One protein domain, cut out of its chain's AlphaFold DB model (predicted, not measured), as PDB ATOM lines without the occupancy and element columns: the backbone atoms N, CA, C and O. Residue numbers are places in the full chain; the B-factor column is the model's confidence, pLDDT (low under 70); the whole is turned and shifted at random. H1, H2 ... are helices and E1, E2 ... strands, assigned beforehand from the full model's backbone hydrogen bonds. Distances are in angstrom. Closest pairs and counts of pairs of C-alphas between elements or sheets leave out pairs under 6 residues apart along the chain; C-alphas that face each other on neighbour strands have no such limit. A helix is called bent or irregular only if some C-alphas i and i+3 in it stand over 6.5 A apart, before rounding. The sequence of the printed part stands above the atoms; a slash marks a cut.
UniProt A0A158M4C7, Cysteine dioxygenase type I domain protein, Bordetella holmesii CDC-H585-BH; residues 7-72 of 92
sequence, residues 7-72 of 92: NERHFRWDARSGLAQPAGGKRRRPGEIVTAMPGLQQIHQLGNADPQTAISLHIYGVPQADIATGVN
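What this domain is: This is residues 7 to 72 of the 92 residues of the protein "Cysteine dioxygenase type I domain protein" of Bordetella holmesii CDC-H585-BH (UniProt A0A158M4C7). What does one see first? A small, strongly twisted sheet of three strands, E2, E1 and E3, makes one side of the domain, and two long links without named elements, residues 29 to 42 and 49 to 63, loop out from it. The second link leads to one short helix, H1, away from the sheet, where residues 63 to 68 stick out. What are the make-up and size? The printed part has 66 residues, with E1, E2, E3 and H1 in that order along the chain; the sheet's order is E2, E1, E3, all antiparallel, and the class is mixed, helices and strands, with under half of the residues in named elements. The whole is only just loose, close to compact, with a radius of gyration of the C-alphas of 13.4 A and spans of 38 by 30 by 17 A.

How they stand to each other: How is the sheet put together? E1, residues 7 to 14, is the inner strand, and E2, residues 19 to 28, is its antiparallel neighbour at 155 degrees; the two form a hairpin. N 10 and O 24 are 2.8 A apart and N 14 and O 19 are 2.9 A apart, both within hydrogen-bond range. What is on the other side of E1? E3, residues 43 to 48, is antiparallel to E1 at 159 degrees, with N 7 and O 47 at 2.8 A and N 45 and O 9 at 2.9 A, within hydrogen-bond range. Where is the helix? H1, residues 64 to 71, is not on the sheet, and it is apart from E1 and E2. One of its 4 O i to N i+4 pairs is within hydrogen-bond range, and 2 of its 5 O i to N i+3 pairs are.

Where its parts are: Where do the strands run? E1 begins at C-alpha 7, (150.699, -2.822, 129.418), and is 22.5 A long; E2 is 24.7 A long and bends by 62 degrees at residue 24. E3 is 17.2 A long and begins at C-alpha 43, (144.901, 8.322, 135.211). Where does the helix end? H1 ends at C-alpha 71, (135.192, 8.166, 133.267), 10.5 A from its first C-alpha. It is irregular: C-alphas 65 and 68 are 7.3 A apart.

The domain as a whole: How far does it reach? The two C-alphas farthest apart are those of Arg 16 and Gln 52, at 39.5 A. Which links are long? E2 to E3, with 14 residues between them, and E3 to H1, with 15, are long links; E1 to E2 is a tight link. Is anything missing or unsure? The printed part has no cut; its mean pLDDT is 90.1, and residues 68 to 72 are under 70.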
ATOM      1  N   ASN A   7     149.792  -3.753 128.776       97.94
ATOM      2  CA  ASN A   7     150.699  -2.822 129.418       97.94
ATOM      3  C   ASN A   7     149.878  -1.631 129.912       97.94
ATOM      4  O   ASN A   7     149.254  -0.933 129.113       97.94
ATOM      5  N   GLU A   8     149.860  -1.412 131.218       97.12
ATOM      6  CA  GLU A   8     149.229  -0.252 131.826       97.12
ATOM      7  C   GLU A   8     150.302   0.751 132.232       97.12
ATOM      8  O   GLU A   8     151.199   0.427 133.010       97.12
ATOM      9  N   ARG A   9     150.186   1.983 131.743       96.06
ATOM     10  CA  ARG A   9     150.963   3.128 132.225       96.06
ATOM     11  C   ARG A   9     150.098   3.969 133.149       96.06
ATOM     12  O   ARG A   9     148.950   4.245 132.815       96.06
ATOM     13  N   HIS A  10     150.652   4.387 134.278       95.12
ATOM     14  CA  HIS A  10     150.008   5.275 135.241       95.12
ATOM     15  C   HIS A  10     150.535   6.689 135.096       95.12
ATOM     16  O   HIS A  10     151.716   6.900 134.816       95.12
ATOM     17  N   PHE A  11     149.661   7.655 135.349       93.12
ATOM     18  CA  PHE A  11     150.005   9.064 135.339       93.12
ATOM     19  C   PHE A  11     149.464   9.749 136.591       93.12
ATOM     20  O   PHE A  11     148.448   9.346 137.156       93.12
ATOM     21  N   ARG A  12     150.150  10.806 137.016       93.81
ATOM     22  CA  ARG A  12     149.678  11.725 138.051       93.81
ATOM     23  C   ARG A  12     149.348  13.056 137.411       93.81
ATOM     24  O   ARG A  12     150.144  13.583 136.640       93.81
ATOM     25  N   TRP A  13     148.184  13.593 137.743       92.56
ATOM     26  CA  TRP A  13     147.834  14.942 137.337       92.56
ATOM     27  C   TRP A  13     148.695  15.963 138.077       92.56
ATOM     28  O   TRP A  13     148.733  15.966 139.307       92.56
ATOM     29  N   ASP A  14     149.353  16.840 137.329       92.00
ATOM     30  CA  ASP A  14     149.985  18.037 137.861       92.00
ATOM     31  C   ASP A  14     149.085  19.242 137.578       92.00
ATOM     32  O   ASP A  14     148.984  19.724 136.450       92.00
ATOM     33  N   ALA A  15     148.444  19.756 138.628       90.44
ATOM     34  CA  ALA A  15     147.547  20.901 138.525       90.44
ATOM     35  C   ALA A  15     148.263  22.201 138.123       90.44
ATOM     36  O   ALA A  15     147.612  23.104 137.606       90.44
ATOM     37  N   ARG A  16     149.580  22.313 138.350       91.75
ATOM     38  CA  ARG A  16     150.340  23.516 137.992       91.75
ATOM     39  C   ARG A  16     150.575  23.597 136.490       91.75
ATOM     40  O   ARG A  16     150.428  24.670 135.916       91.75
ATOM     41  N   SER A  17     150.978  22.488 135.875       89.25
ATOM     42  CA  SER A  17     151.177  22.420 134.424       89.25
ATOM     43  C   SER A  17     149.890  22.115 133.660       89.25
ATOM     44  O   SER A  17     149.826  22.386 132.466       89.25
ATOM     45  N   GLY A  18     148.869  21.575 134.332       89.31
ATOM     46  CA  GLY A  18     147.655  21.091 133.681       89.31
ATOM     47  C   GLY A  18     147.920  19.861 132.813       89.31
ATOM     48  O   GLY A  18     147.264  19.687 131.789       89.31
ATOM     49  N   LEU A  19     148.908  19.039 133.183       90.19
ATOM     50  CA  LEU A  19     149.341  17.876 132.413       90.19
ATOM     51  C   LEU A  19     149.399  16.616 133.280       90.19
ATOM     52  O   LEU A  19     149.678  16.657 134.479       90.19
ATOM     53  N   ALA A  20     149.178  15.468 132.644       91.19
ATOM     54  CA  ALA A  20     149.381  14.163 133.256       91.19
ATOM     55  C   ALA A  20     150.848  13.732 133.092       91.19
ATOM     56  O   ALA A  20     151.332  13.558 131.974       91.19
ATOM     57  N   GLN A  21     151.560  13.543 134.200       91.88
ATOM     58  CA  GLN A  21     152.967  13.141 134.210       91.88
ATOM     59  C   GLN A  21     153.103  11.631 134.440       91.88
ATOM     60  O   GLN A  21     152.402  11.096 135.305       91.88
ATOM     61  N   PRO A  22     153.992  10.922 133.715       93.94
ATOM     62  CA  PRO A  22     154.214   9.495 133.926       93.94
ATOM     63  C   PRO A  22     154.593   9.184 135.377       93.94
ATOM     64  O   PRO A  22     155.462   9.827 135.959       93.94
ATOM     65  N   ALA A  23     153.956   8.168 135.952       95.88
ATOM     66  CA  ALA A  23     154.131   7.770 137.349       95.88
ATOM     67  C   ALA A  23     154.433   6.271 137.513       95.88
ATOM     68  O   ALA A  23     154.315   5.724 138.609       95.88
ATOM     69  N   GLY A  24     154.821   5.610 136.422       96.56
ATOM     70  CA  GLY A  24     155.120   4.183 136.379       96.56
ATOM     71  C   GLY A  24     154.066   3.397 135.608       96.56
ATOM     72  O   GLY A  24     153.394   3.926 134.722       96.56
ATOM     73  N   GLY A  25     153.953   2.110 135.910       96.12
ATOM     74  CA  GLY A  25     153.030   1.223 135.222       96.12
ATOM     75  C   GLY A  25     153.150  -0.222 135.675       96.12
ATOM     76  O   GLY A  25     154.018  -0.580 136.474       96.12
ATOM     77  N   LYS A  26     152.264  -1.066 135.153       97.00
ATOM     78  CA  LYS A  26     152.213  -2.495 135.453       97.00
ATOM     79  C   LYS A  26     151.727  -3.280 134.240       97.00
ATOM     80  O   LYS A  26     150.864  -2.835 133.491       97.00
ATOM     81  N   ARG A  27     152.212  -4.514 134.089       97.50
ATOM     82  CA  ARG A  27     151.619  -5.471 133.153       97.50
ATOM     83  C   ARG A  27     150.412  -6.167 133.779       97.50
ATOM     84  O   ARG A  27     150.540  -6.761 134.850       97.50
ATOM     85  N   ARG A  28     149.265  -6.105 133.104       97.31
ATOM     86  CA  ARG A  28     148.015  -6.744 133.515       97.31
ATOM     87  C   ARG A  28     147.896  -8.133 132.922       97.31
ATOM     88  O   ARG A  28     148.016  -8.292 131.711       97.31
ATOM     89  N   ARG A  29     147.662  -9.125 133.776       97.50
ATOM     90  CA  ARG A  29     147.559 -10.548 133.408       97.50
ATOM     91  C   ARG A  29     146.117 -11.052 133.527       97.50
ATOM     92  O   ARG A  29     145.345 -10.441 134.269       97.50
ATOM     93  N   PRO A  30     145.737 -12.148 132.842       97.75
ATOM     94  CA  PRO A  30     144.409 -12.744 132.992       97.75
ATOM     95  C   PRO A  30     144.061 -12.996 134.464       97.75
ATOM     96  O   PRO A  30     144.922 -13.383 135.252       97.75
ATOM     97  N   GLY A  31     142.808 -12.735 134.835       97.44
ATOM     98  CA  GLY A  31     142.329 -12.843 136.217       97.44
ATOM     99  C   GLY A  31     142.583 -11.612 137.093       97.44
ATOM    100  O   GLY A  31     141.906 -11.452 138.102       97.44
ATOM    101  N   GLU A  32     143.478 -10.692 136.715       97.38
ATOM    102  CA  GLU A  32     143.662  -9.462 137.492       97.38
ATOM    103  C   GLU A  32     142.478  -8.498 137.330       97.38
ATOM    104  O   GLU A  32     141.950  -8.291 136.227       97.38
ATOM    105  N   ILE A  33     142.105  -7.879 138.449       95.38
ATOM    106  CA  ILE A  33     140.991  -6.938 138.581       95.38
ATOM    107  C   ILE A  33     141.554  -5.576 138.998       95.38
ATOM    108  O   ILE A  33     142.507  -5.494 139.776       95.38
ATOM    109  N   VAL A  34     140.969  -4.510 138.458       91.50
ATOM    110  CA  VAL A  34     141.290  -3.123 138.801       91.50
ATOM    111  C   VAL A  34     139.991  -2.381 139.040       91.50
ATOM    112  O   VAL A  34     139.026  -2.567 138.304       91.50
ATOM    113  N   THR A  35     139.992  -1.528 140.054       91.00
ATOM    114  CA  THR A  35     138.908  -0.594 140.342       91.00
ATOM    115  C   THR A  35     139.448   0.823 140.250       91.00
ATOM    116  O   THR A  35     140.520   1.117 140.788       91.00
ATOM    117  N   ALA A  36     138.698   1.694 139.585       87.12
ATOM    118  CA  ALA A  36     139.000   3.110 139.496       87.12
ATOM    119  C   ALA A  36     137.773   3.927 139.904       87.12
ATOM    120  O   ALA A  36     136.640   3.539 139.616       87.12
ATOM    121  N   MET A  37     138.022   5.041 140.579       86.06
ATOM    122  CA  MET A  37     137.019   6.044 140.912       86.06
ATOM    123  C   MET A  37     137.058   7.177 139.878       86.06
ATOM    124  O   MET A  37     138.125   7.445 139.320       86.06
ATOM    125  N   PRO A  38     135.928   7.865 139.634       83.25
ATOM    126  CA  PRO A  38     135.905   9.073 138.814       83.25
ATOM    127  C   PRO A  38     136.912  10.123 139.302       83.25
ATOM    128  O   PRO A  38     137.082  10.306 140.509       83.25
ATOM    129  N   GLY A  39     137.531  10.849 138.368       84.75
ATOM    130  CA  GLY A  39     138.467  11.937 138.665       84.75
ATOM    131  C   GLY A  39     139.878  11.722 138.111       84.75
ATOM    132  O   GLY A  39     140.129  10.847 137.289       84.75
ATOM    133  N   LEU A  40     140.814  12.565 138.555       88.31
ATOM    134  CA  LEU A  40     142.184  12.645 138.025       88.31
ATOM    135  C   LEU A  40     143.225  11.898 138.883       88.31
ATOM    136  O   LEU A  40     144.428  12.026 138.661       88.31
ATOM    137  N   GLN A  41     142.787  11.130 139.884       88.00
ATOM    138  CA  GLN A  41     143.680  10.429 140.813       88.00
ATOM    139  C   GLN A  41     144.201   9.095 140.258       88.00
ATOM    140  O   GLN A  41     145.212   8.589 140.742       88.00
ATOM    141  N   GLN A  42     143.523   8.516 139.262       88.94
ATOM    142  CA  GLN A  42     143.828   7.189 138.711       88.94
ATOM    143  C   GLN A  42     143.929   7.224 137.180       88.94
ATOM    144  O   GLN A  42     143.341   6.402 136.483       88.94
ATOM    145  N   ILE A  43     144.682   8.192 136.653       91.19
ATOM    146  CA  ILE A  43     144.901   8.322 135.211       91.19
ATOM    147  C   ILE A  43     145.764   7.153 134.736       91.19
ATOM    148  O   ILE A  43     146.868   6.926 135.243       91.19
ATOM    149  N   HIS A  44     145.277   6.428 133.735       91.62
ATOM    150  CA  HIS A  44     146.018   5.326 133.148       91.62
ATOM    151  C   HIS A  44     145.812   5.202 131.643       91.62
ATOM    152  O   HIS A  44     144.822   5.662 131.081       91.62
ATOM    153  N   GLN A  45     146.769   4.560 130.993       91.94
ATOM    154  CA  GLN A  45     146.703   4.206 129.588       91.94
ATOM    155  C   GLN A  45     146.937   2.710 129.461       91.94
ATOM    156  O   GLN A  45     147.931   2.194 129.970       91.94
ATOM    157  N   LEU A  46     146.039   2.033 128.754       93.50
ATOM    158  CA  LEU A  46     146.159   0.616 128.447       93.50
ATOM    159  C   LEU A  46     146.609   0.445 127.000       93.50
ATOM    160  O   LEU A  46     146.051   1.052 126.090       93.50
ATOM    161  N   GLY A  47     147.612  -0.397 126.795       94.31
ATOM    162  CA  GLY A  47     148.028  -0.872 125.481       94.31
ATOM    163  C   GLY A  47     148.111  -2.389 125.473       94.31
ATOM    164  O   GLY A  47     148.339  -3.004 126.515       94.31
ATOM    165  N   ASN A  48     147.941  -3.004 124.304       97.25
ATOM    166  CA  ASN A  48     148.217  -4.430 124.168       97.25
ATOM    167  C   ASN A  48     149.707  -4.691 124.458       97.25
ATOM    168  O   ASN A  48     150.560  -3.964 123.950       97.25
ATOM    169  N   ALA A  49     150.019  -5.657 125.328       97.19
ATOM    170  CA  ALA A  49     151.403  -5.931 125.723       97.19
ATOM    171  C   ALA A  49     152.137  -6.839 124.733       97.19
ATOM    172  O   ALA A  49     153.362  -6.795 124.673       97.19
ATOM    173  N   ASP A  50     151.390  -7.656 123.994       95.94
ATOM    174  CA  ASP A  50     151.918  -8.718 123.147       95.94
ATOM    175  C   ASP A  50     151.269  -8.652 121.745       95.94
ATOM    176  O   ASP A  50     150.219  -8.025 121.578       95.94
ATOM    177  N   PRO A  51     151.846  -9.305 120.715       96.62
ATOM    178  CA  PRO A  51     151.238  -9.368 119.380       96.62
ATOM    179  C   PRO A  51     149.896 -10.114 119.343       96.62
ATOM    180  O   PRO A  51     149.086  -9.903 118.443       96.62
ATOM    181  N   GLN A  52     149.664 -11.016 120.298       96.19
ATOM    182  CA  GLN A  52     148.417 -11.768 120.409       96.19
ATOM    183  C   GLN A  52     147.281 -10.886 120.937       96.19
ATOM    184  O   GLN A  52     147.494  -9.892 121.629       96.19
ATOM    185  N   THR A  53     146.039 -11.271 120.645       97.38
ATOM    186  CA  THR A  53     144.857 -10.550 121.126       97.38
ATOM    187  C   THR A  53     144.773 -10.557 122.651       97.38
ATOM    188  O   THR A  53     144.723 -11.618 123.282       97.38
ATOM    189  N   ALA A  54     144.665  -9.357 123.221       98.00
ATOM    190  CA  ALA A  54     144.337  -9.129 124.617       98.00
ATOM    191  C   ALA A  54     142.882  -8.652 124.763       98.00
ATOM    192  O   ALA A  54     142.433  -7.765 124.039       98.00
ATOM    193  N   ILE A  55     142.146  -9.228 125.715       96.69
ATOM    194  CA  ILE A  55     140.745  -8.912 126.008       96.69
ATOM    195  C   ILE A  55     140.628  -8.519 127.478       96.69
ATOM    196  O   ILE A  55     140.946  -9.300 128.381       96.69
ATOM    197  N   SER A  56     140.116  -7.316 127.724       95.94
ATOM    198  CA  SER A  56     139.737  -6.830 129.049       95.94
ATOM    199  C   SER A  56     138.241  -6.523 129.089       95.94
ATOM    200  O   SER A  56     137.638  -6.208 128.068       95.94
ATOM    201  N   LEU A  57     137.640  -6.650 130.274       95.19
ATOM    202  CA  LEU A  57     136.254  -6.272 130.528       95.19
ATOM    203  C   LEU A  57     136.261  -5.039 131.422       95.19
ATOM    204  O   LEU A  57     136.828  -5.081 132.515       95.19
ATOM    205  N   HIS A  58     135.650  -3.963 130.940       91.69
ATOM    206  CA  HIS A  58     135.475  -2.720 131.677       91.69
ATOM    207  C   HIS A  58     134.004  -2.595 132.061       91.69
ATOM    208  O   HIS A  58     133.128  -2.735 131.209       91.69
ATOM    209  N   ILE A  59     133.743  -2.351 133.341       90.44
ATOM    210  CA  ILE A  59     132.394  -2.163 133.875       90.44
ATOM    211  C   ILE A  59     132.362  -0.786 134.524       90.44
ATOM    212  O   ILE A  59     133.179  -0.499 135.398       90.44
ATOM    213  N   TYR A  60     131.420   0.053 134.098       87.81
ATOM    214  CA  TYR A  60     131.263   1.407 134.614       87.81
ATOM    215  C   TYR A  60     129.952   1.533 135.380       87.81
ATOM    216  O   TYR A  60     128.882   1.249 134.848       87.81
ATOM    217  N   GLY A  61     130.045   1.972 136.633       88.38
ATOM    218  CA  GLY A  61     128.898   2.233 137.504       88.38
ATOM    219  C   GLY A  61     128.342   3.649 137.348       88.38
ATOM    220  O   GLY A  61     128.064   4.292 138.353       88.38
ATOM    221  N   VAL A  62     128.246   4.160 136.118       84.81
ATOM    222  CA  VAL A  62     127.736   5.510 135.814       84.81
ATOM    223  C   VAL A  62     126.615   5.432 134.775       84.81
ATOM    224  O   VAL A  62     126.570   4.461 134.011       84.81
ATOM    225  N   PRO A  63     125.716   6.430 134.706       87.25
ATOM    226  CA  PRO A  63     124.773   6.542 133.600       87.25
ATOM    227  C   PRO A  63     125.500   6.526 132.252       87.25
ATOM    228  O   PRO A  63     126.583   7.091 132.110       87.25
ATOM    229  N   GLN A  64     124.889   5.917 131.233       83.31
ATOM    230  CA  GLN A  64     125.506   5.799 129.905       83.31
ATOM    231  C   GLN A  64     125.922   7.160 129.322       83.31
ATOM    232  O   GLN A  64     126.970   7.262 128.685       83.31
ATOM    233  N   ALA A  65     125.118   8.200 129.562       83.00
ATOM    234  CA  ALA A  65     125.394   9.563 129.111       83.00
ATOM    235  C   ALA A  65     126.700  10.142 129.695       83.00
ATOM    236  O   ALA A  65     127.323  10.989 129.059       83.00
ATOM    237  N   ASP A  66     127.152   9.633 130.843       78.56
ATOM    238  CA  ASP A  66     128.288  10.167 131.598       78.56
ATOM    239  C   ASP A  66     129.586   9.379 131.368       78.56
ATOM    240  O   ASP A  66     130.634   9.718 131.917       78.56
ATOM    241  N   ILE A  67     129.569   8.330 130.535       74.50
ATOM    242  CA  ILE A  67     130.762   7.511 130.251       74.50
ATOM    243  C   ILE A  67     131.900   8.371 129.669       74.50
ATOM    244  O   ILE A  67     133.067   8.194 130.021       74.50
ATOM    245  N   ALA A  68     131.579   9.323 128.792       69.69
ATOM    246  CA  ALA A  68     132.576  10.161 128.124       69.69
ATOM    247  C   ALA A  68     133.076  11.346 128.971       69.69
ATOM    248  O   ALA A  68     134.052  11.978 128.590       69.69
ATOM    249  N   THR A  69     132.419  11.668 130.085       65.94
ATOM    250  CA  THR A  69     132.704  12.879 130.877       65.94
ATOM    251  C   THR A  69     133.122  12.557 132.310       65.94
ATOM    252  O   THR A  69     133.975  13.244 132.866       65.94
ATOM    253  N   GLY A  70     132.561  11.500 132.902       61.16
ATOM    254  CA  GLY A  70     132.845  11.061 134.269       61.16
ATOM    255  C   GLY A  70     133.914   9.974 134.381       61.16
ATOM    256  O   GLY A  70     134.457   9.767 135.464       61.16
ATOM    257  N   VAL A  71     134.229   9.281 133.282       65.38
ATOM    258  CA  VAL A  71     135.192   8.166 133.267       65.38
ATOM    259  C   VAL A  71     136.389   8.488 132.377       65.38
ATOM    260  O   VAL A  71     137.525   8.471 132.841       65.38
ATOM    261  N   ASN A  72     136.141   8.825 131.109       67.94
ATOM    262  CA  ASN A  72     137.193   9.211 130.172       67.94
ATOM    263  C   ASN A  72     137.322  10.733 130.120       67.94
ATOM    264  O   ASN A  72     136.838  11.367 129.189       67.94
TER     265      ASN A  72